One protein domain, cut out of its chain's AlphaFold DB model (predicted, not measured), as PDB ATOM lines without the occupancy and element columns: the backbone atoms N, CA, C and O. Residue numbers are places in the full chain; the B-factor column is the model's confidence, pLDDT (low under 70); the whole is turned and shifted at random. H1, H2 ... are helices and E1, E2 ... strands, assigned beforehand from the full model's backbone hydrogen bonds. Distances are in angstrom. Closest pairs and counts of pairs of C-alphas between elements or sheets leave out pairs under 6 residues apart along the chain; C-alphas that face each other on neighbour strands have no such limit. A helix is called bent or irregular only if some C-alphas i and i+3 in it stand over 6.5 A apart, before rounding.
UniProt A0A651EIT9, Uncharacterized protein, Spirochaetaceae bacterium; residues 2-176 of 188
ATOM      1  N   ARG A   2     362.928 339.200 415.783       51.22
ATOM      2  CA  ARG A   2     362.321 340.467 416.289       51.22
ATOM      3  C   ARG A   2     361.609 341.348 415.244       51.22
ATOM      4  O   ARG A   2     360.719 342.107 415.609       51.22
ATOM      5  N   ARG A   3     361.997 341.275 413.965       58.03
ATOM      6  CA  ARG A   3     361.323 342.004 412.869       58.03
ATOM      7  C   ARG A   3     360.010 341.329 412.449       58.03
ATOM      8  O   ARG A   3     359.016 342.024 412.298       58.03
ATOM      9  N   TYR A   4     359.985 339.996 412.399       59.34
ATOM     10  CA  TYR A   4     358.791 339.200 412.088       59.34
ATOM     11  C   TYR A   4     357.659 339.413 413.099       59.34
ATOM     12  O   TYR A   4     356.532 339.700 412.714       59.34
ATOM     13  N   VAL A   5     357.978 339.395 414.399       68.50
ATOM     14  CA  VAL A   5     356.982 339.618 415.465       68.50
ATOM     15  C   VAL A   5     356.308 340.992 415.340       68.50
ATOM     16  O   VAL A   5     355.120 341.124 415.616       68.50
ATOM     17  N   ARG A   6     357.033 342.017 414.870       67.81
ATOM     18  CA  ARG A   6     356.472 343.363 414.662       67.81
ATOM     19  C   ARG A   6     355.530 343.418 413.462       67.81
ATOM     20  O   ARG A   6     354.478 344.039 413.564       67.81
ATOM     21  N   VAL A   7     355.878 342.757 412.359       68.94
ATOM     22  CA  VAL A   7     355.030 342.711 411.157       68.94
ATOM     23  C   VAL A   7     353.737 341.952 411.448       68.94
ATOM     24  O   VAL A   7     352.657 342.500 411.241       68.94
ATOM     25  N   VAL A   8     353.833 340.760 412.047       70.44
ATOM     26  CA  VAL A   8     352.664 339.951 412.430       70.44
ATOM     27  C   VAL A   8     351.770 340.706 413.414       70.44
ATOM     28  O   VAL A   8     350.565 340.799 413.202       70.44
ATOM     29  N   SER A   9     352.350 341.330 414.445       73.12
ATOM     30  CA  SER A   9     351.582 342.133 415.401       73.12
ATOM     31  C   SER A   9     350.851 343.300 414.740       73.12
ATOM     32  O   SER A   9     349.741 343.616 415.160       73.12
ATOM     33  N   THR A  10     351.448 343.940 413.729       73.50
ATOM     34  CA  THR A  10     350.829 345.078 413.034       73.50
ATOM     35  C   THR A  10     349.672 344.612 412.156       73.50
ATOM     36  O   THR A  10     348.610 345.223 412.192       73.50
ATOM     37  N   ILE A  11     349.834 343.498 411.432       72.06
ATOM     38  CA  ILE A  11     348.776 342.901 410.600       72.06
ATOM     39  C   ILE A  11     347.584 342.470 411.463       72.06
ATOM     40  O   ILE A  11     346.446 342.791 411.132       72.06
ATOM     41  N   VAL A  12     347.835 341.816 412.603       75.44
ATOM     42  CA  VAL A  12     346.776 341.410 413.543       75.44
ATOM     43  C   VAL A  12     346.039 342.626 414.102       75.44
ATOM     44  O   VAL A  12     344.811 342.641 414.111       75.44
ATOM     45  N   LEU A  13     346.754 343.677 414.514       74.69
ATOM     46  CA  LEU A  13     346.136 344.920 414.993       74.69
ATOM     47  C   LEU A  13     345.279 345.598 413.920       74.69
ATOM     48  O   LEU A  13     344.218 346.131 414.232       74.69
ATOM     49  N   LEU A  14     345.716 345.555 412.663       72.88
ATOM     50  CA  LEU A  14     344.994 346.141 411.539       72.88
ATOM     51  C   LEU A  14     343.733 345.327 411.206       72.88
ATOM     52  O   LEU A  14     342.666 345.910 411.035       72.88
ATOM     53  N   ALA A  15     343.812 343.993 411.231       67.56
ATOM     54  CA  ALA A  15     342.658 343.103 411.077       67.56
ATOM     55  C   ALA A  15     341.630 343.270 412.216       67.56
ATOM     56  O   ALA A  15     340.422 343.333 411.977       67.56
ATOM     57  N   VAL A  16     342.098 343.419 413.459       69.75
ATOM     58  CA  VAL A  16     341.238 343.724 414.616       69.75
ATOM     59  C   VAL A  16     340.614 345.121 414.481       69.75
ATOM     60  O   VAL A  16     339.424 345.296 414.727       69.75
ATOM     61  N   GLY A  17     341.370 346.117 414.013       69.75
ATOM     62  CA  GLY A  17     340.848 347.458 413.733       69.75
ATOM     63  C   GLY A  17     339.751 347.466 412.660       69.75
ATOM     64  O   GLY A  17     338.731 348.133 412.828       69.75
ATOM     65  N   PHE A  18     339.913 346.681 411.593       63.38
ATOM     66  CA  PHE A  18     338.907 346.544 410.533       63.38
ATOM     67  C   PHE A  18     337.646 345.809 410.999       63.38
ATOM     68  O   PHE A  18     336.538 346.225 410.666       63.38
ATOM     69  N   THR A  19     337.785 344.760 411.811       61.75
ATOM     70  CA  THR A  19     336.625 344.050 412.378       61.75
ATOM     71  C   THR A  19     335.849 344.921 413.370       61.75
ATOM     72  O   THR A  19     334.620 344.905 413.356       61.75
ATOM     73  N   LEU A  20     336.532 345.771 414.143       58.81
ATOM     74  CA  LEU A  20     335.895 346.775 415.007       58.81
ATOM     75  C   LEU A  20     335.226 347.910 414.206       58.81
ATOM     76  O   LEU A  20     334.174 348.410 414.603       58.81
ATOM     77  N   SER A  21     335.780 348.289 413.048       59.66
ATOM     78  CA  SER A  21     335.160 349.251 412.121       59.66
ATOM     79  C   SER A  21     333.857 348.729 411.496       59.66
ATOM     80  O   SER A  21     333.009 349.532 411.101       59.66
ATOM     81  N   GLY A  22     333.667 347.406 411.412       50.50
ATOM     82  CA  GLY A  22     332.444 346.778 410.896       50.50
ATOM     83  C   GLY A  22     331.195 347.040 411.747       50.50
ATOM     84  O   GLY A  22     330.072 346.915 411.259       50.50
ATOM     85  N   CYS A  23     331.358 347.488 412.995       55.47
ATOM     86  CA  CYS A  23     330.239 347.849 413.867       55.47
ATOM     87  C   CYS A  23     329.501 349.130 413.422       55.47
ATOM     88  O   CYS A  23     328.372 349.356 413.852       55.47
ATOM     89  N   ALA A  24     330.083 349.950 412.537       46.25
ATOM     90  CA  ALA A  24     329.436 351.166 412.031       46.25
ATOM     91  C   ALA A  24     328.306 350.881 411.019       46.25
ATOM     92  O   ALA A  24     327.348 351.651 410.925       46.25
ATOM     93  N   THR A  25     328.349 349.754 410.302       50.66
ATOM     94  CA  THR A  25     327.304 349.375 409.329       50.66
ATOM     95  C   THR A  25     326.008 348.921 410.018       50.66
ATOM     96  O   THR A  25     324.923 348.997 409.444       50.66
ATOM     97  N   ILE A  26     326.089 348.550 411.300       52.84
ATOM     98  CA  ILE A  26     324.954 348.128 412.136       52.84
ATOM     99  C   ILE A  26     324.121 349.331 412.627       52.84
ATOM    100  O   ILE A  26     323.044 349.160 413.191       52.84
ATOM    101  N   VAL A  27     324.543 350.575 412.373       53.69
ATOM    102  CA  VAL A  27     323.817 351.763 412.862       53.69
ATOM    103  C   VAL A  27     322.421 351.901 412.233       53.69
ATOM    104  O   VAL A  27     321.523 352.460 412.856       53.69
ATOM    105  N   ARG A  28     322.184 351.347 411.035       55.66
ATOM    106  CA  ARG A  28     320.855 351.384 410.389       55.66
ATOM    107  C   ARG A  28     319.882 350.299 410.859       55.66
ATOM    108  O   ARG A  28     318.740 350.305 410.411       55.66
ATOM    109  N   GLY A  29     320.298 349.410 411.764       66.56
ATOM    110  CA  GLY A  29     319.459 348.332 412.284       66.56
ATOM    111  C   GLY A  29     319.024 347.315 411.220       66.56
ATOM    112  O   GLY A  29     319.280 347.464 410.025       66.56
ATOM    113  N   THR A  30     318.343 346.260 411.668       73.56
ATOM    114  CA  THR A  30     317.789 345.183 410.821       73.56
ATOM    115  C   THR A  30     316.357 345.473 410.357       73.56
ATOM    116  O   THR A  30     315.658 344.578 409.882       73.56
ATOM    117  N   GLN A  31     315.891 346.709 410.539       83.12
ATOM    118  CA  GLN A  31     314.528 347.139 410.244       83.12
ATOM    119  C   GLN A  31     314.538 348.329 409.287       83.12
ATOM    120  O   GLN A  31     315.389 349.209 409.401       83.12
ATOM    121  N   ASP A  32     313.567 348.357 408.381       85.81
ATOM    122  CA  ASP A  32     313.219 349.515 407.565       85.81
ATOM    123  C   ASP A  32     311.880 350.089 408.016       85.81
ATOM    124  O   ASP A  32     310.977 349.358 408.420       85.81
ATOM    125  N   SER A  33     311.764 351.411 407.943       89.25
ATOM    126  CA  SER A  33     310.497 352.111 408.133       89.25
ATOM    127  C   SER A  33     309.810 352.239 406.779       89.25
ATOM    128  O   SER A  33     310.393 352.815 405.862       89.25
ATOM    129  N   VAL A  34     308.595 351.715 406.655       90.19
ATOM    130  CA  VAL A  34     307.760 351.805 405.452       90.19
ATOM    131  C   VAL A  34     306.460 352.501 405.831       90.19
ATOM    132  O   VAL A  34     305.828 352.129 406.818       90.19
ATOM    133  N   THR A  35     306.055 353.496 405.051       92.38
ATOM    134  CA  THR A  35     304.808 354.237 405.269       92.38
ATOM    135  C   THR A  35     303.893 353.975 404.086       92.38
ATOM    136  O   THR A  35     304.246 354.300 402.960       92.38
ATOM    137  N   VAL A  36     302.728 353.369 404.299       90.69
ATOM    138  CA  VAL A  36     301.816 353.008 403.202       90.69
ATOM    139  C   VAL A  36     300.618 353.948 403.220       90.69
ATOM    140  O   VAL A  36     299.680 353.745 403.980       90.69
ATOM    141  N   GLY A  37     300.635 354.974 402.374       90.44
ATOM    142  CA  GLY A  37     299.538 355.933 402.275       90.44
ATOM    143  C   GLY A  37     298.309 355.334 401.586       90.44
ATOM    144  O   GLY A  37     298.418 354.714 400.527       90.44
ATOM    145  N   GLY A  38     297.128 355.551 402.161       87.81
ATOM    146  CA  GLY A  38     295.844 355.259 401.521       87.81
ATOM    147  C   GLY A  38     295.082 356.549 401.249       87.81
ATOM    148  O   GLY A  38     295.018 357.407 402.125       87.81
ATOM    149  N   VAL A  39     294.509 356.679 400.051       92.25
ATOM    150  CA  VAL A  39     293.561 357.750 399.715       92.25
ATOM    151  C   VAL A  39     292.197 357.097 399.468       92.25
ATOM    152  O   VAL A  39     292.095 356.284 398.541       92.25
ATOM    153  N   PRO A  40     291.153 357.423 400.256       91.94
ATOM    154  CA  PRO A  40     291.053 358.539 401.212       91.94
ATOM    155  C   PRO A  40     291.666 358.284 402.607       91.94
ATOM    156  O   PRO A  40     291.957 357.147 402.992       91.94
ATOM    157  N   ASP A  41     291.824 359.371 403.374       92.31
ATOM    158  CA  ASP A  41     292.262 359.348 404.776       92.31
ATOM    159  C   ASP A  41     291.333 358.499 405.663       92.31
ATOM    160  O   ASP A  41     290.152 358.328 405.379       92.31
ATOM    161  N   GLY A  42     291.860 357.982 406.777       93.56
ATOM    162  CA  GLY A  42     291.109 357.102 407.688       93.56
ATOM    163  C   GLY A  42     291.159 355.617 407.310       93.56
ATOM    164  O   GLY A  42     290.569 354.781 407.994       93.56
ATOM    165  N   SER A  43     291.907 355.279 406.259       96.00
ATOM    166  CA  SER A  43     292.183 353.902 405.855       96.00
ATOM    167  C   SER A  43     292.981 353.132 406.920       96.00
ATOM    168  O   SER A  43     293.893 353.665 407.564       96.00
ATOM    169  N   ARG A  44     292.659 351.847 407.087       96.50
ATOM    170  CA  ARG A  44     293.370 350.900 407.954       96.50
ATOM    171  C   ARG A  44     294.365 350.092 407.130       96.50
ATOM    172  O   ARG A  44     294.032 349.615 406.051       96.50
ATOM    173  N   LEU A  45     295.565 349.911 407.664       96.75
ATOM    174  CA  LEU A  45     296.638 349.120 407.082       96.75
ATOM    175  C   LEU A  45     296.871 347.864 407.923       96.75
ATOM    176  O   LEU A  45     297.122 347.950 409.126       96.75
ATOM    177  N   THR A  46     296.854 346.709 407.264       97.25
ATOM    178  CA  THR A  46     297.282 345.429 407.835       97.25
ATOM    179  C   THR A  46     298.463 344.902 407.031       97.25
ATOM    180  O   THR A  46     298.348 344.697 405.826       97.25
ATOM    181  N   VAL A  47     299.606 344.683 407.679       95.25
ATOM    182  CA  VAL A  47     300.798 344.126 407.025       95.25
ATOM    183  C   VAL A  47     300.956 342.667 407.426       95.25
ATOM    184  O   VAL A  47     301.031 342.349 408.614       95.25
ATOM    185  N   TYR A  48     301.037 341.797 406.425       93.75
ATOM    186  CA  TYR A  48     301.261 340.366 406.574       93.75
ATOM    187  C   TYR A  48     302.699 340.004 406.202       93.75
ATOM    188  O   TYR A  48     303.236 340.518 405.213       93.75
ATOM    189  N   GLY A  49     303.299 339.109 406.982       90.19
ATOM    190  CA  GLY A  49     304.574 338.472 406.668       90.19
ATOM    191  C   GLY A  49     304.436 337.292 405.706       90.19
ATOM    192  O   GLY A  49     303.373 337.051 405.126       90.19
ATOM    193  N   ALA A  50     305.538 336.567 405.519       83.88
ATOM    194  CA  ALA A  50     305.633 335.481 404.543       83.88
ATOM    195  C   ALA A  50     304.748 334.270 404.891       83.88
ATOM    196  O   ALA A  50     304.295 333.563 403.992       83.88
ATOM    197  N   GLU A  51     304.455 334.053 406.173       85.69
ATOM    198  CA  GLU A  51     303.612 332.963 406.673       85.69
ATOM    199  C   GLU A  51     302.156 333.421 406.890       85.69
ATOM    200  O   GLU A  51     301.362 332.735 407.533       85.69
ATOM    201  N   ASN A  52     301.774 334.571 406.313       88.31
ATOM    202  CA  ASN A  52     300.512 335.276 406.561       88.31
ATOM    203  C   ASN A  52     300.304 335.695 408.027       88.31
ATOM    204  O   ASN A  52     299.176 335.972 408.439       88.31
ATOM    205  N   GLU A  53     301.369 335.782 408.819       92.00
ATOM    206  CA  GLU A  53     301.319 336.339 410.161       92.00
ATOM    207  C   GLU A  53     301.061 337.852 410.106       92.00
ATOM    208  O   GLU A  53     301.610 338.558 409.259       92.00
ATOM    209  N   ILE A  54     300.215 338.369 411.000       94.62
ATOM    210  CA  ILE A  54     299.942 339.809 411.081       94.62
ATOM    211  C   ILE A  54     301.096 340.469 411.834       94.62
ATOM    212  O   ILE A  54     301.254 340.277 413.038       94.62
ATOM    213  N   LEU A  55     301.886 341.265 411.120       92.81
ATOM    214  CA  LEU A  55     303.026 341.997 411.669       92.81
ATOM    215  C   LEU A  55     302.633 343.391 412.157       92.81
ATOM    216  O   LEU A  55     303.250 343.922 413.078       92.81
ATOM    217  N   TYR A  56     301.614 343.984 411.536       95.75
ATOM    218  CA  TYR A  56     301.090 345.295 411.892       95.75
ATOM    219  C   TYR A  56     299.604 345.394 411.549       95.75
ATOM    220  O   TYR A  56     299.169 344.872 410.523       95.75
ATOM    221  N   ASN A  57     298.841 346.083 412.396       96.75
ATOM    222  CA  ASN A  57     297.442 346.428 412.162       96.75
ATOM    223  C   ASN A  57     297.162 347.786 412.816       96.75
ATOM    224  O   ASN A  57     297.195 347.899 414.042       96.75
ATOM    225  N   GLY A  58     296.924 348.811 412.003       96.12
ATOM    226  CA  GLY A  58     296.760 350.178 412.487       96.12
ATOM    227  C   GLY A  58     296.389 351.166 411.379       96.12
ATOM    228  O   GLY A  58     295.973 350.752 410.296       96.12
ATOM    229  N   PRO A  59     296.489 352.478 411.632       95.69
ATOM    230  CA  PRO A  59     296.258 353.505 410.620       95.69
ATOM    231  C   PRO A  59     297.265 353.401 409.465       95.69
ATOM    232  O   PRO A  59     298.438 353.107 409.695       95.69
ATOM    233  N   ALA A  60     296.822 353.670 408.232       93.00
ATOM    234  CA  ALA A  60     297.689 353.636 407.048       93.00
ATOM    235  C   ALA A  60     298.754 354.754 407.038       93.00
ATOM    236  O   ALA A  60     299.872 354.556 406.579       93.00
ATOM    237  N   SER A  61     298.457 355.913 407.626       88.31
ATOM    238  CA  SER A  61     299.382 357.053 407.695       88.31
ATOM    239  C   SER A  61     300.557 356.876 408.668       88.31
ATOM    240  O   SER A  61     301.428 357.744 408.731       88.31
ATOM    241  N   GLU A  62     300.604 355.783 409.435       91.69
ATOM    242  CA  GLU A  62     301.643 355.551 410.436       91.69
ATOM    243  C   GLU A  62     302.835 354.764 409.849       91.69
ATOM    244  O   GLU A  62     302.635 353.761 409.158       91.69
ATOM    245  N   PRO A  63     304.089 355.185 410.115       91.75
ATOM    246  CA  PRO A  63     305.268 354.455 409.667       91.75
ATOM    247  C   PRO A  63     305.400 353.107 410.388       91.75
ATOM    248  O   PRO A  63     305.522 353.041 411.613       91.75
ATOM    249  N   VAL A  64     305.475 352.024 409.618       92.12
ATOM    250  CA  VAL A  64     305.624 350.657 410.123       92.12
ATOM    251  C   VAL A  64     307.079 350.218 410.022       92.12
ATOM    252  O   VAL A  64     307.703 350.316 408.966       92.12
ATOM    253  N   ARG A  65     307.631 349.685 411.115       90.81
ATOM    254  CA  ARG A  65     308.985 349.115 411.128       90.81
ATOM    255  C   ARG A  65     308.945 347.635 410.777       90.81
ATOM    256  O   ARG A  65     308.546 346.808 411.594       90.81
ATOM    257  N   LEU A  66     309.398 347.298 409.578       88.31
ATOM    258  CA  LEU A  66     309.448 345.932 409.070       88.31
ATOM    259  C   LEU A  66     310.887 345.421 409.092       88.31
ATOM    260  O   LEU A  66     311.829 346.163 408.819       88.31
ATOM    261  N   ARG A  67     311.084 344.147 409.440       82.00
ATOM    262  CA  ARG A  67     312.425 343.545 409.422       82.00
ATOM    263  C   ARG A  67     312.871 343.332 407.976       82.00
ATOM    264  O   ARG A  67     312.082 342.941 407.126       82.00
ATOM    265  N   ARG A  68     314.151 343.522 407.685       77.06
ATOM    266  CA  ARG A  68     314.735 343.052 406.424       77.06
ATOM    267  C   ARG A  68     314.967 341.551 406.583       77.06
ATOM    268  O   ARG A  68     315.855 341.150 407.331       77.06
ATOM    269  N   GLN A  69     314.108 340.718 405.999       63.50
ATOM    270  CA  GLN A  69     314.279 339.266 406.070       63.50
ATOM    271  C   GLN A  69     315.157 338.792 404.914       63.50
ATOM    272  O   GLN A  69     314.838 339.020 403.749       63.50
ATOM    273  N   LEU A  70     316.260 338.125 405.261       56.38
ATOM    274  CA  LEU A  70     317.095 337.395 404.320       56.38
ATOM    275  C   LEU A  70     316.604 335.947 404.251       56.38
ATOM    276  O   LEU A  70     316.846 335.159 405.164       56.38
ATOM    277  N   GLY A  71     315.916 335.589 403.173       48.38
ATOM    278  CA  GLY A  71     315.568 334.205 402.882       48.38
ATOM    279  C   GLY A  71     316.092 333.814 401.510       48.38
ATOM    280  O   GLY A  71     315.520 334.231 400.511       48.38
ATOM    281  N   LEU A  72     317.110 332.945 401.450       46.28
ATOM    282  CA  LEU A  72     317.567 332.291 400.206       46.28
ATOM    283  C   LEU A  72     316.424 331.574 399.452       46.28
ATOM    284  O   LEU A  72     316.523 331.358 398.250       46.28
ATOM    285  N   ALA A  73     315.340 331.225 400.154       45.56
ATOM    286  CA  ALA A  73     314.136 330.605 399.598       45.56
ATOM    287  C   ALA A  73     312.889 331.513 399.644       45.56
ATOM    288  O   ALA A  73     311.827 331.136 399.153       45.56
ATOM    289  N   THR A  74     312.974 332.698 400.254       51.91
ATOM    290  CA  THR A  74     311.815 333.568 400.490       51.91
ATOM    291  C   THR A  74     312.300 335.007 400.533       51.91
ATOM    292  O   THR A  74     312.569 335.561 401.595       51.91
ATOM    293  N   TYR A  75     312.463 335.604 399.352       55.03
ATOM    294  CA  TYR A  75     312.600 337.053 399.230       55.03
ATOM    295  C   TYR A  75     311.476 337.700 400.042       55.03
ATOM    296  O   TYR A  75     310.320 337.299 399.886       55.03
ATOM    297  N   GLY A  76     311.826 338.625 400.943       60.56
ATOM    298  CA  GLY A  76     310.916 339.262 401.896       60.56
ATOM    299  C   GLY A  76     309.758 339.958 401.188       60.56
ATOM    300  O   GLY A  76     309.843 341.135 400.842       60.56
ATOM    301  N   ARG A  77     308.695 339.196 400.937       76.69
ATOM    302  CA  ARG A  77     307.437 339.651 400.361       76.69
ATOM    303  C   ARG A  77     306.508 339.934 401.519       76.69
ATOM    304  O   ARG A  77     305.959 339.010 402.114       76.69
ATOM    305  N   TYR A  78     306.337 341.207 401.829       89.31
ATOM    306  CA  TYR A  78     305.282 341.626 402.737       89.31
ATOM    307  C   TYR A  78     304.042 341.951 401.920       89.31
ATOM    308  O   TYR A  78     304.125 342.599 400.875       89.31
ATOM    309  N   ARG A  79     302.877 341.519 402.393       92.62
ATOM    310  CA  ARG A  79     301.601 341.929 401.806       92.62
ATOM    311  C   ARG A  79     301.003 343.007 402.692       92.62
ATOM    312  O   ARG A  79     300.609 342.725 403.815       92.62
ATOM    313  N   ALA A  80     300.929 344.229 402.192       94.56
ATOM    314  CA  ALA A  80     300.215 345.321 402.834       94.56
ATOM    315  C   ALA A  80     298.787 345.371 402.282       94.56
ATOM    316  O   ALA A  80     298.584 345.571 401.089       94.56
ATOM    317  N   GLN A  81     297.795 345.164 403.136       96.38
ATOM    318  CA  GLN A  81     296.386 345.280 402.792       96.38
ATOM    319  C   GLN A  81     295.837 346.582 403.366       96.38
ATOM    320  O   GLN A  81     295.966 346.834 404.564       96.38
ATOM    321  N   ILE A  82     295.219 347.389 402.513       96.31
ATOM    322  CA  ILE A  82     294.586 348.650 402.891       96.31
ATOM    323  C   ILE A  82     293.076 348.472 402.788       96.31
ATOM    324  O   ILE A  82     292.561 348.010 401.766       96.31
ATOM    325  N   GLU A  83     292.373 348.847 403.850       96.88
ATOM    326  CA  GLU A  83     290.926 348.728 403.977       96.88
ATOM    327  C   GLU A  83     290.305 350.060 404.392       96.88
ATOM    328  O   GLU A  83     290.807 350.759 405.272       96.88
ATOM    329  N   HIS A  84     289.170 350.385 403.782       96.12
ATOM    330  CA  HIS A  84     288.345 351.536 404.130       96.12
ATOM    331  C   HIS A  84     286.869 351.120 403.998       96.12
ATOM    332  O   HIS A  84     286.547 350.359 403.081       96.12
ATOM    333  N   PRO A  85     285.960 351.565 404.890       94.06
ATOM    334  CA  PRO A  85     284.564 351.105 404.921       94.06
ATOM    335  C   PRO A  85     283.837 351.221 403.573       94.06
ATOM    336  O   PRO A  85     283.182 350.264 403.146       94.06
ATOM    337  N   ASP A  86     284.020 352.350 402.886       94.44
ATOM    338  CA  ASP A  86     283.317 352.683 401.636       94.44
ATOM    339  C   ASP A  86     284.047 352.250 400.353       94.44
ATOM    340  O   ASP A  86     283.584 352.520 399.245       94.44
ATOM    341  N   PHE A  87     285.203 351.592 400.472       95.75
ATOM    342  CA  PHE A  87     286.060 351.264 399.332       95.75
ATOM    343  C   PHE A  87     286.381 349.772 399.284       95.75
ATOM    344  O   PHE A  87     286.199 349.018 400.247       95.75
ATOM    345  N   GLU A  88     286.836 349.313 398.127       95.38
ATOM    346  CA  GLU A  88     287.312 347.945 397.969       95.38
ATOM    347  C   GLU A  88     288.700 347.767 398.608       95.38
ATOM    348  O   GLU A  88     289.588 348.595 398.372       95.38
ATOM    349  N   PRO A  89     288.921 346.697 399.399       95.62
ATOM    350  CA  PRO A  89     290.238 346.378 399.935       95.62
ATOM    351  C   PRO A  89     291.275 346.232 398.822       95.62
ATOM    352  O   PRO A  89     291.028 345.562 397.817       95.62
ATOM    353  N   ARG A  90     292.465 346.801 399.021       96.06
ATOM    354  CA  ARG A  90     293.580 346.659 398.077       96.06
ATOM    355  C   ARG A  90     294.792 346.031 398.730       96.06
ATOM    356  O   ARG A  90     295.167 346.388 399.841       96.06
ATOM    357  N   ASN A  91     295.414 345.118 397.996       94.44
ATOM    358  CA  ASN A  91     296.676 344.502 398.375       94.44
ATOM    359  C   ASN A  91     297.819 345.176 397.617       94.44
ATOM    360  O   ASN A  91     297.778 345.297 396.394       94.44
ATOM    361  N   VAL A  92     298.850 345.562 398.353       92.25
ATOM    362  CA  VAL A  92     300.131 346.055 397.859       92.25
ATOM    363  C   VAL A  92     301.183 345.038 398.249       92.25
ATOM    364  O   VAL A  92     301.283 344.644 399.413       92.25
ATOM    365  N   LEU A  93     301.967 344.604 397.274       91.00
ATOM    366  CA  LEU A  93     303.134 343.785 397.544       91.00
ATOM    367  C   LEU A  93     304.312 344.718 397.825       91.00
ATOM    368  O   LEU A  93     304.634 345.572 397.000       91.00
ATOM    369  N   LEU A  94     304.919 344.578 398.998       87.94
ATOM    370  CA  LEU A  94     306.189 345.215 399.317       87.94
ATOM    371  C   LEU A  94     307.271 344.175 399.053       87.94
ATOM    372  O   LEU A  94     307.297 343.117 399.689       87.94
ATOM    373  N   GLU A  95     308.134 344.470 398.093       82.44
ATOM    374  CA  GLU A  95     309.221 343.592 397.693       82.44
ATOM    375  C   GLU A  95     310.544 344.134 398.213       82.44
ATOM    376  O   GLU A  95     310.741 345.334 398.424       82.44
ATOM    377  N   THR A  96     311.471 343.220 398.459       74.19
ATOM    378  CA  THR A  96     312.831 343.604 398.801       74.19
ATOM    379  C   THR A  96     313.598 343.742 397.496       74.19
ATOM    380  O   THR A  96     313.661 342.784 396.733       74.19
ATOM    381  N   ASP A  97     314.139 344.924 397.223       70.00
ATOM    382  CA  ASP A  97     314.901 345.141 395.995       70.00
ATOM    383  C   ASP A  97     316.307 344.558 396.182       70.00
ATOM    384  O   ASP A  97     316.980 344.853 397.182       70.00
ATOM    385  N   ASP A  98     316.742 343.720 395.242       60.06
ATOM    386  CA  ASP A  98     318.043 343.061 395.295       60.06
ATOM    387  C   ASP A  98     319.149 344.112 395.179       60.06
ATOM    388  O   ASP A  98     319.508 344.581 394.096       60.06
ATOM    389  N   ALA A  99     319.753 344.474 396.307       56.12
ATOM    390  CA  ALA A  99     320.998 345.226 396.315       56.12
ATOM    391  C   ALA A  99     322.161 344.296 395.932       56.12
ATOM    392  O   ALA A  99     323.063 344.021 396.723       56.12
ATOM    393  N   PHE A 100     322.147 343.834 394.682       53.75
ATOM    394  CA  PHE A 100     323.173 343.013 394.040       53.75
ATOM    395  C   PHE A 100     324.591 343.578 394.242       53.75
ATOM    396  O   PHE A 100     325.552 342.831 394.416       53.75
ATOM    397  N   ALA A 101     324.723 344.906 394.312       54.25
ATOM    398  CA  ALA A 101     325.994 345.581 394.568       54.25
ATOM    399  C   ALA A 101     326.580 345.304 395.969       54.25
ATOM    400  O   ALA A 101     327.798 345.255 396.114       54.25
ATOM    401  N   GLY A 102     325.738 345.113 396.990       53.44
ATOM    402  CA  GLY A 102     326.185 344.800 398.350       53.44
ATOM    403  C   GLY A 102     326.638 343.349 398.480       53.44
ATOM    404  O   GLY A 102     327.758 343.086 398.910       53.44
ATOM    405  N   ALA A 103     325.817 342.428 397.965       53.03
ATOM    406  CA  ALA A 103     326.148 341.008 397.906       53.03
ATOM    407  C   ALA A 103     327.430 340.744 397.098       53.03
ATOM    408  O   ALA A 103     328.221 339.890 397.478       53.03
ATOM    409  N   LEU A 104     327.706 341.490 396.020       57.19
ATOM    410  CA  LEU A 104     328.974 341.368 395.290       57.19
ATOM    411  C   LEU A 104     330.187 341.759 396.145       57.19
ATOM    412  O   LEU A 104     331.204 341.073 396.104       57.19
ATOM    413  N   LEU A 105     330.095 342.835 396.931       57.16
ATOM    414  CA  LEU A 105     331.216 343.313 397.744       57.16
ATOM    415  C   LEU A 105     331.554 342.375 398.908       57.16
ATOM    416  O   LEU A 105     332.695 342.379 399.362       57.16
ATOM    417  N   THR A 106     330.606 341.564 399.371       58.41
ATOM    418  CA  THR A 106     330.807 340.608 400.472       58.41
ATOM    419  C   THR A 106     331.029 339.179 399.971       58.41
ATOM    420  O   THR A 106     331.864 338.455 400.512       58.41
ATOM    421  N   THR A 107     330.370 338.786 398.881       61.75
ATOM    422  CA  THR A 107     330.413 337.421 398.334       61.75
ATOM    423  C   THR A 107     331.579 337.208 397.369       61.75
ATOM    424  O   THR A 107     332.184 336.140 397.388       61.75
ATOM    425  N   VAL A 108     331.958 338.199 396.546       65.56
ATOM    426  CA  VAL A 108     333.078 338.042 395.592       65.56
ATOM    427  C   VAL A 108     334.422 337.876 396.302       65.56
ATOM    428  O   VAL A 108     335.156 336.962 395.928       65.56
ATOM    429  N   PRO A 109     334.764 338.658 397.346       65.00
ATOM    430  CA  PRO A 109     336.001 338.425 398.089       65.00
ATOM    431  C   PRO A 109     335.998 337.077 398.813       65.00
ATOM    432  O   PRO A 109     337.036 336.426 398.888       65.00
ATOM    433  N   PHE A 110     334.836 336.632 399.305       64.25
ATOM    434  CA  PHE A 110     334.693 335.335 399.969       64.25
ATOM    435  C   PHE A 110     334.889 334.162 399.002       64.25
ATOM    436  O   PHE A 110     335.658 333.247 399.291       64.25
ATOM    437  N   LEU A 111     334.266 334.211 397.822       65.31
ATOM    438  CA  LEU A 111     334.476 333.216 396.769       65.31
ATOM    439  C   LEU A 111     335.915 333.245 396.246       65.31
ATOM    440  O   LEU A 111     336.516 332.190 396.068       65.31
ATOM    441  N   GLY A 112     336.485 334.438 396.055       66.69
ATOM    442  CA  GLY A 112     337.890 334.607 395.689       66.69
ATOM    443  C   GLY A 112     338.821 333.946 396.703       66.69
ATOM    444  O   GLY A 112     339.718 333.208 396.312       66.69
ATOM    445  N   TRP A 113     338.550 334.120 397.999       72.00
ATOM    446  CA  TRP A 113     339.302 333.457 399.057       72.00
ATOM    447  C   TRP A 113     339.151 331.933 399.041       72.00
ATOM    448  O   TRP A 113     340.160 331.234 399.103       72.00
ATOM    449  N   LEU A 114     337.929 331.403 398.920       68.81
ATOM    450  CA  LEU A 114     337.707 329.952 398.842       68.81
ATOM    451  C   LEU A 114     338.469 329.323 397.671       68.81
ATOM    452  O   LEU A 114     339.070 328.261 397.826       68.81
ATOM    453  N   ILE A 115     338.485 329.998 396.518       69.25
ATOM    454  CA  ILE A 115     339.256 329.569 395.346       69.25
ATOM    455  C   ILE A 115     340.758 329.607 395.655       69.25
ATOM    456  O   ILE A 115     341.456 328.638 395.366       69.25
ATOM    457  N   SER A 116     341.264 330.675 396.280       66.12
ATOM    458  CA  SER A 116     342.678 330.774 396.664       66.12
ATOM    459  C   SER A 116     343.110 329.681 397.646       66.12
ATOM    460  O   SER A 116     344.172 329.098 397.453       66.12
ATOM    461  N   VAL A 117     342.292 329.360 398.654       69.00
ATOM    462  CA  VAL A 117     342.568 328.263 399.602       69.00
ATOM    463  C   VAL A 117     342.568 326.913 398.895       69.00
ATOM    464  O   VAL A 117     343.455 326.102 399.144       69.00
ATOM    465  N   GLY A 118     341.612 326.674 397.993       65.38
ATOM    466  CA  GLY A 118     341.561 325.438 397.213       65.38
ATOM    467  C   GLY A 118     342.789 325.248 396.318       65.38
ATOM    468  O   GLY A 118     343.316 324.143 396.240       65.38
ATOM    469  N   ILE A 119     343.272 326.321 395.680       67.25
ATOM    470  CA  ILE A 119     344.485 326.285 394.849       67.25
ATOM    471  C   ILE A 119     345.726 326.018 395.708       67.25
ATOM    472  O   ILE A 119     346.510 325.144 395.354       67.25
ATOM    473  N   LEU A 120     345.887 326.711 396.843       65.75
ATOM    474  CA  LEU A 120     347.021 326.484 397.750       65.75
ATOM    475  C   LEU A 120     347.045 325.042 398.274       65.75
ATOM    476  O   LEU A 120     348.075 324.380 398.207       65.75
ATOM    477  N   ALA A 121     345.895 324.528 398.717       62.38
ATOM    478  CA  ALA A 121     345.775 323.157 399.212       62.38
ATOM    479  C   ALA A 121     346.072 322.098 398.134       62.38
ATOM    480  O   ALA A 121     346.488 320.990 398.463       62.38
ATOM    481  N   ALA A 122     345.857 322.418 396.854       63.22
ATOM    482  CA  ALA A 122     346.205 321.535 395.744       63.22
ATOM    483  C   ALA A 122     347.709 321.569 395.411       63.22
ATOM    484  O   ALA A 122     348.251 320.550 394.995       63.22
ATOM    485  N   GLN A 123     348.382 322.709 395.601       63.44
ATOM    486  CA  GLN A 123     349.821 322.861 395.337       63.44
ATOM    487  C   GLN A 123     350.700 322.235 396.427       63.44
ATOM    488  O   GLN A 123     351.756 321.692 396.117       63.44
ATOM    489  N   ASP A 124     350.235 322.233 397.677       57.16
ATOM    490  CA  ASP A 124     350.941 321.620 398.816       57.16
ATOM    491  C   ASP A 124     351.083 320.087 398.681       57.16
ATOM    492  O   ASP A 124     351.877 319.448 399.364       57.16
ATOM    493  N   GLN A 125     350.349 319.467 397.749       55.81
ATOM    494  CA  GLN A 125     350.448 318.032 397.473       55.81
ATOM    495  C   GLN A 125     351.680 317.647 396.627       55.81
ATOM    496  O   GLN A 125     352.009 316.462 396.554       55.81
ATOM    497  N   GLU A 126     352.361 318.617 396.006       58.03
ATOM    498  CA  GLU A 126     353.556 318.401 395.169       58.03
ATOM    499  C   GLU A 126     354.857 318.951 395.788       58.03
ATOM    500  O   GLU A 126     355.931 318.750 395.219       58.03
ATOM    501  N   ALA A 127     354.789 319.622 396.942       55.16
ATOM    502  CA  ALA A 127     355.948 320.246 397.576       55.16
ATOM    503  C   ALA A 127     356.781 319.237 398.391       55.16
ATOM    504  O   ALA A 127     356.250 318.464 399.192       55.16
ATOM    505  N   ASP A 128     358.104 319.243 398.192       58.94
ATOM    506  CA  ASP A 128     359.054 318.485 399.011       58.94
ATOM    507  C   ASP A 128     359.180 319.171 400.388       58.94
ATOM    508  O   ASP A 128     359.647 320.309 400.451       58.94
ATOM    509  N   PRO A 129     358.796 318.524 401.506       56.16
ATOM    510  CA  PRO A 129     358.750 319.153 402.832       56.16
ATOM    511  C   PRO A 129     360.126 319.539 403.413       56.16
ATOM    512  O   PRO A 129     360.206 319.943 404.576       56.16
ATOM    513  N   PHE A 130     361.212 319.388 402.649       55.03
ATOM    514  CA  PHE A 130     362.586 319.643 403.077       55.03
ATOM    515  C   PHE A 130     363.308 320.775 402.331       55.03
ATOM    516  O   PHE A 130     364.517 320.903 402.533       55.03
ATOM    517  N   ASP A 131     362.631 321.615 401.537       63.91
ATOM    518  CA  ASP A 131     363.262 322.798 400.926       63.91
ATOM    519  C   ASP A 131     363.278 324.007 401.898       63.91
ATOM    520  O   ASP A 131     362.230 324.568 402.231       63.91
ATOM    521  N   PRO A 132     364.447 324.417 402.430       52.75
ATOM    522  CA  PRO A 132     364.545 325.499 403.409       52.75
ATOM    523  C   PRO A 132     364.409 326.913 402.809       52.75
ATOM    524  O   PRO A 132     364.410 327.875 403.582       52.75
ATOM    525  N   ASP A 133     364.286 327.061 401.486       58.97
ATOM    526  CA  ASP A 133     364.155 328.367 400.818       58.97
ATOM    527  C   ASP A 133     362.693 328.892 400.766       58.97
ATOM    528  O   ASP A 133     362.439 330.018 400.326       58.97
ATOM    529  N   ASP A 134     361.730 328.144 401.322       59.47
ATOM    530  CA  ASP A 134     360.281 328.428 401.320       59.47
ATOM    531  C   ASP A 134     359.798 329.501 402.328       59.47
ATOM    532  O   ASP A 134     358.621 329.584 402.689       59.47
ATOM    533  N   GLU A 135     360.668 330.419 402.764       55.94
ATOM    534  CA  GLU A 135     360.313 331.510 403.697       55.94
ATOM    535  C   GLU A 135     359.240 332.474 403.124       55.94
ATOM    536  O   GLU A 135     358.559 333.203 403.858       55.94
ATOM    537  N   VAL A 136     359.051 332.463 401.799       55.06
ATOM    538  CA  VAL A 136     358.015 333.230 401.091       55.06
ATOM    539  C   VAL A 136     356.616 332.620 401.290       55.06
ATOM    540  O   VAL A 136     355.639 333.375 401.314       55.06
ATOM    541  N   SER A 137     356.497 331.305 401.523       61.88
ATOM    542  CA  SER A 137     355.202 330.609 401.614       61.88
ATOM    543  C   SER A 137     354.407 331.046 402.853       61.88
ATOM    544  O   SER A 137     353.262 331.482 402.735       61.88
ATOM    545  N   ALA A 138     355.055 331.118 404.022       60.88
ATOM    546  CA  ALA A 138     354.400 331.457 405.289       60.88
ATOM    547  C   ALA A 138     353.780 332.870 405.304       60.88
ATOM    548  O   ALA A 138     352.785 333.134 405.982       60.88
ATOM    549  N   SER A 139     354.366 333.804 404.549       61.12
ATOM    550  CA  SER A 139     353.867 335.180 404.447       61.12
ATOM    551  C   SER A 139     352.625 335.269 403.555       61.12
ATOM    552  O   SER A 139     351.706 336.039 403.846       61.12
ATOM    553  N   VAL A 140     352.586 334.468 402.485       63.22
ATOM    554  CA  VAL A 140     351.450 334.366 401.561       63.22
ATOM    555  C   VAL A 140     350.292 333.623 402.223       63.22
ATOM    556  O   VAL A 140     349.165 334.111 402.180       63.22
ATOM    557  N   GLU A 141     350.559 332.521 402.922       65.00
ATOM    558  CA  GLU A 141     349.547 331.780 403.682       65.00
ATOM    559  C   GLU A 141     348.873 332.642 404.749       65.00
ATOM    560  O   GLU A 141     347.646 332.652 404.862       65.00
ATOM    561  N   LEU A 142     349.652 333.429 405.499       65.62
ATOM    562  CA  LEU A 142     349.110 334.332 406.512       65.62
ATOM    563  C   LEU A 142     348.228 335.426 405.889       65.62
ATOM    564  O   LEU A 142     347.192 335.780 406.457       65.62
ATOM    565  N   LEU A 143     348.615 335.952 404.722       63.69
ATOM    566  CA  LEU A 143     347.826 336.940 403.985       63.69
ATOM    567  C   LEU A 143     346.510 336.331 403.478       63.69
ATOM    568  O   LEU A 143     345.452 336.938 403.648       63.69
ATOM    569  N   VAL A 144     346.565 335.124 402.907       66.12
ATOM    570  CA  VAL A 144     345.387 334.376 402.444       66.12
ATOM    571  C   VAL A 144     344.463 334.075 403.622       66.12
ATOM    572  O   VAL A 144     343.268 334.343 403.536       66.12
ATOM    573  N   ALA A 145     344.986 333.610 404.756       64.69
ATOM    574  CA  ALA A 145     344.197 333.351 405.958       64.69
ATOM    575  C   ALA A 145     343.524 334.625 406.506       64.69
ATOM    576  O   ALA A 145     342.333 334.611 406.820       64.69
ATOM    577  N   ALA A 146     344.248 335.747 406.576       64.38
ATOM    578  CA  ALA A 146     343.712 337.019 407.063       64.38
ATOM    579  C   ALA A 146     342.633 337.605 406.134       64.38
ATOM    580  O   ALA A 146     341.591 338.079 406.604       64.38
ATOM    581  N   ALA A 147     342.852 337.540 404.816       65.06
ATOM    582  CA  ALA A 147     341.856 337.927 403.819       65.06
ATOM    583  C   ALA A 147     340.597 337.055 403.935       65.06
ATOM    584  O   ALA A 147     339.480 337.570 403.900       65.06
ATOM    585  N   GLY A 148     340.783 335.760 404.178       66.12
ATOM    586  CA  GLY A 148     339.710 334.803 404.400       66.12
ATOM    587  C   GLY A 148     338.831 335.093 405.582       66.12
ATOM    588  O   GLY A 148     337.619 335.196 405.433       66.12
ATOM    589  N   ILE A 149     339.437 335.277 406.751       66.81
ATOM    590  CA  ILE A 149     338.700 335.602 407.974       66.81
ATOM    591  C   ILE A 149     337.889 336.885 407.766       66.81
ATOM    592  O   ILE A 149     336.716 336.937 408.125       66.81
ATOM    593  N   THR A 150     338.478 337.898 407.126       65.00
ATOM    594  CA  THR A 150     337.787 339.165 406.851       65.00
ATOM    595  C   THR A 150     336.608 338.971 405.895       65.00
ATOM    596  O   THR A 150     335.525 339.498 406.146       65.00
ATOM    597  N   ALA A 151     336.783 338.180 404.834       65.44
ATOM    598  CA  ALA A 151     335.726 337.893 403.868       65.44
ATOM    599  C   ALA A 151     334.598 337.038 404.471       65.44
ATOM    600  O   ALA A 151     333.427 337.341 404.264       65.44
ATOM    601  N   VAL A 152     334.938 336.026 405.277       66.62
ATOM    602  CA  VAL A 152     333.989 335.190 406.032       66.62
ATOM    603  C   VAL A 152     333.161 336.057 406.977       66.62
ATOM    604  O   VAL A 152     331.935 335.999 406.960       66.62
ATOM    605  N   VAL A 153     333.819 336.887 407.791       69.00
ATOM    606  CA  VAL A 153     333.137 337.770 408.746       69.00
ATOM    607  C   VAL A 153     332.255 338.774 408.010       69.00
ATOM    608  O   VAL A 153     331.104 338.949 408.397       69.00
ATOM    609  N   GLY A 154     332.750 339.389 406.931       66.44
ATOM    610  CA  GLY A 154     331.972 340.310 406.103       66.44
ATOM    611  C   GLY A 154     330.724 339.656 405.508       66.44
ATOM    612  O   GLY A 154     329.634 340.210 405.628       66.44
ATOM    613  N   PHE A 155     330.866 338.451 404.951       67.06
ATOM    614  CA  PHE A 155     329.753 337.660 404.429       67.06
ATOM    615  C   PHE A 155     328.719 337.351 405.513       67.06
ATOM    616  O   PHE A 155     327.537 337.625 405.329       67.06
ATOM    617  N   PHE A 156     329.141 336.838 406.670       65.56
ATOM    618  CA  PHE A 156     328.206 336.504 407.743       65.56
ATOM    619  C   PHE A 156     327.524 337.738 408.332       65.56
ATOM    620  O   PHE A 156     326.318 337.704 408.561       65.56
ATOM    621  N   VAL A 157     328.254 338.832 408.557       68.44
ATOM    622  CA  VAL A 157     327.654 340.086 409.031       68.44
ATOM    623  C   VAL A 157     326.598 340.556 408.044       68.44
ATOM    624  O   VAL A 157     325.497 340.901 408.461       68.44
ATOM    625  N   ASP A 158     326.882 340.529 406.751       65.31
ATOM    626  CA  ASP A 158     325.936 340.973 405.738       65.31
ATOM    627  C   ASP A 158     324.698 340.067 405.638       65.31
ATOM    628  O   ASP A 158     323.565 340.545 405.732       65.31
ATOM    629  N   VAL A 159     324.911 338.748 405.597       66.00
ATOM    630  CA  VAL A 159     323.852 337.728 405.600       66.00
ATOM    631  C   VAL A 159     322.942 337.872 406.820       66.00
ATOM    632  O   VAL A 159     321.721 337.874 406.689       66.00
ATOM    633  N   PHE A 160     323.506 338.028 408.018       65.62
ATOM    634  CA  PHE A 160     322.706 338.091 409.242       65.62
ATOM    635  C   PHE A 160     322.067 339.457 409.487       65.62
ATOM    636  O   PHE A 160     320.993 339.529 410.087       65.62
ATOM    637  N   THR A 161     322.707 340.548 409.068       68.25
ATOM    638  CA  THR A 161     322.169 341.895 409.304       68.25
ATOM    639  C   THR A 161     321.191 342.337 408.223       68.25
ATOM    640  O   THR A 161     320.383 343.235 408.476       68.25
ATOM    641  N   GLY A 162     321.250 341.739 407.029       64.00
ATOM    642  CA  GLY A 162     320.453 342.164 405.883       64.00
ATOM    643  C   GLY A 162     320.704 343.632 405.523       64.00
ATOM    644  O   GLY A 162     319.792 344.324 405.075       64.00
ATOM    645  N   SER A 163     321.914 344.141 405.782       65.69
ATOM    646  CA  SER A 163     322.222 345.578 405.734       65.69
ATOM    647  C   SER A 163     322.051 346.204 404.346       65.69
ATOM    648  O   SER A 163     321.804 347.408 404.231       65.69
ATOM    649  N   HIS A 164     322.150 345.389 403.297       66.06
ATOM    650  CA  HIS A 164     322.020 345.835 401.916       66.06
ATOM    651  C   HIS A 164     320.589 345.802 401.387       66.06
ATOM    652  O   HIS A 164     320.291 346.493 400.415       66.06
ATOM    653  N   PHE A 165     319.687 345.079 402.038       69.25
ATOM    654  CA  PHE A 165     318.312 344.955 401.582       69.25
ATOM    655  C   PHE A 165     317.534 346.231 401.884       69.25
ATOM    656  O   PHE A 165     317.708 346.850 402.933       69.25
ATOM    657  N   ARG A 166     316.681 346.650 400.954       75.31
ATOM    658  CA  ARG A 166     315.729 347.735 401.193       75.31
ATOM    659  C   ARG A 166     314.358 347.311 400.732       75.31
ATOM    660  O   ARG A 166     314.213 346.778 399.633       75.31
ATOM    661  N   LEU A 167     313.364 347.596 401.560       80.12
ATOM    662  CA  LEU A 167     311.973 347.415 401.175       80.12
ATOM    663  C   LEU A 167     311.552 348.502 400.191       80.12
ATOM    664  O   LEU A 167     311.747 349.700 400.435       80.12
ATOM    665  N   ARG A 168     310.975 348.071 399.072       80.75
ATOM    666  CA  ARG A 168     310.385 348.935 398.061       80.75
ATOM    667  C   ARG A 168     308.959 348.489 397.719       80.75
ATOM    668  O   ARG A 168     308.673 347.296 397.676       80.75
ATOM    669  N   PRO A 169     308.073 349.446 397.411       85.12
ATOM    670  CA  PRO A 169     308.232 350.889 397.627       85.12
ATOM    671  C   PRO A 169     308.257 351.248 399.128       85.12
ATOM    672  O   PRO A 169     307.622 350.585 399.940       85.12
ATOM    673  N   THR A 170     309.004 352.292 399.503       83.56
ATOM    674  CA  THR A 170     309.075 352.778 400.900       83.56
ATOM    675  C   THR A 170     307.861 353.634 401.270       83.56
ATOM    676  O   THR A 170     307.451 353.653 402.428       83.56
ATOM    677  N   GLU A 171     307.281 354.308 400.273       88.56
ATOM    678  CA  GLU A 171     306.126 355.197 400.419       88.56
ATOM    679  C   GLU A 171     305.096 354.969 399.295       88.56
ATOM    680  O   GLU A 171     304.893 355.842 398.449       88.56
ATOM    681  N   PRO A 172     304.484 353.773 399.181       89.88
ATOM    682  CA  PRO A 172     303.401 353.579 398.227       89.88
ATOM    683  C   PRO A 172     302.169 354.381 398.648       89.88
ATOM    684  O   PRO A 172     301.670 354.215 399.761       89.88
ATOM    685  N   THR A 173     301.640 355.176 397.723       90.06
ATOM    686  CA  THR A 173     300.293 355.746 397.826       90.06
ATOM    687  C   THR A 173     299.341 354.896 397.003       90.06
ATOM    688  O   THR A 173     299.566 354.684 395.810       90.06
ATOM    689  N   VAL A 174     298.274 354.408 397.629       91.25
ATOM    690  CA  VAL A 174     297.241 353.621 396.954       91.25
ATOM    691  C   VAL A 174     295.960 354.422 396.861       91.25
ATOM    692  O   VAL A 174     295.338 354.748 397.873       91.25
ATOM    693  N   GLU A 175     295.541 354.681 395.628       93.00
ATOM    694  CA  GLU A 175     294.205 355.181 395.340       93.00
ATOM    695  C   GLU A 175     293.201 354.032 395.449       93.00
ATOM    696  O   GLU A 175     293.308 353.003 394.765       93.00
ATOM    697  N   MET A 176     292.236 354.185 396.351       90.62
ATOM    698  CA  MET A 176     291.191 353.194 396.553       90.62
ATOM    699  C   MET A 176     290.046 353.403 395.558       90.62
ATOM    700  O   MET A 176     289.701 354.528 395.198       90.62
TER     701      MET A 176
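This is residues 2 to 176 of the 188 residues of an uncharacterized protein of Spirochaetaceae bacterium (UniProt A0A651EIT9). The model is a long rod with a head of strands at one end and three long helices reaching away from it: H2 and H3 fold back as a hairpin, and H1 runs beside H3. In the head, a five-stranded sheet, curled like part of a barrel, is partly face to face with the small sheet of E1 and E5, and E2 pairs with E9. The 175 printed residues hold three named helices and nine named strands, in the order H1 E1 E2 E3 E4 E5 E6 E7 H2 H3 E8 E9; the largest sheet runs E4 - E3 - E6 - E7 - E8, all antiparallel. The class is mixed, helices and strands; the whole is extended, with a radius of gyration of the C-alphas of 24.6 A and spans of 86 by 32 by 23 A.

The largest sheet has E4, residues 54 to 59, E3, 44 to 48, E6, 78 to 83, 16.1 A long, E7, 90 to 97, 21.5 A, and E8, 166 to 168. The other strands are E1, 31 to 34, E5, 64 to 67, E2, 37 to 39, and E9, 173 to 175. H1, residues 2 to 28, is 43.3 A long and begins at C-alpha 2 (362.321, 340.467, 416.289); it is only just irregular, with C-alphas 25 and 28 6.8 A apart. H2, residues 100 to 123, is 33.4 A long, with a kink of 31 degrees near residue 107. H3, residues 135 to 161, is 39.9 A long. C-alpha 175 closes E9 at (294.205, 355.181, 395.340).

The largest sheet is strongly twisted. E3 and E4 form a hairpin, with N 45 and O 58 at 2.8 A; E3 and E6 have N 46 and O 81 at 2.8 A. In the hairpin of E6 and E7, N 92 and O 80 are 2.7 A apart. E7 is staggered, pairing with E6 over residues 90 to 94 and with E8 over 95 to 97, where N 95 and O 168 are 2.9 A apart. This sheet and the antiparallel E1 and E5, with N 32 and O 66 at 2.8 A, make a sandwich, two sheets face to face, 8.5 A centre to centre. E2 and E9 are parallel, with N 174 and O 37 at 2.9 A. The three helices are not on the largest sheet. H2 and H3, a helical hairpin, touch, closest at the C-alphas of Phe 110 and Ala 151, 4.8 A, at a shallow tilt of 33 degrees, only just short of steep, opposite ways. H1 touches H3 with residues 15 to 26 alone, closest at the C-alphas of Ala 15 and Ala 146, 7.4 A, at a shallow tilt of 12 degrees, the same way; H1 and H2 are apart. O i to N i+4 pairs are within hydrogen-bond range in 16 of 23 for H1, 18 of 20 for H2 and 22 of 23 for H3.

The C-alphas farthest apart, of Asp 86 and Phe 130, are 85.9 A apart. Residues 121 to 136, of which 121 to 123 belong to H2, stand free. The printed part has no cut, and the link H2 to H3 is long, with 11 residues. Mean pLDDT of the printed part is 73.4; 96 residues are under 70, among them 15 to 29 and 114 to 165.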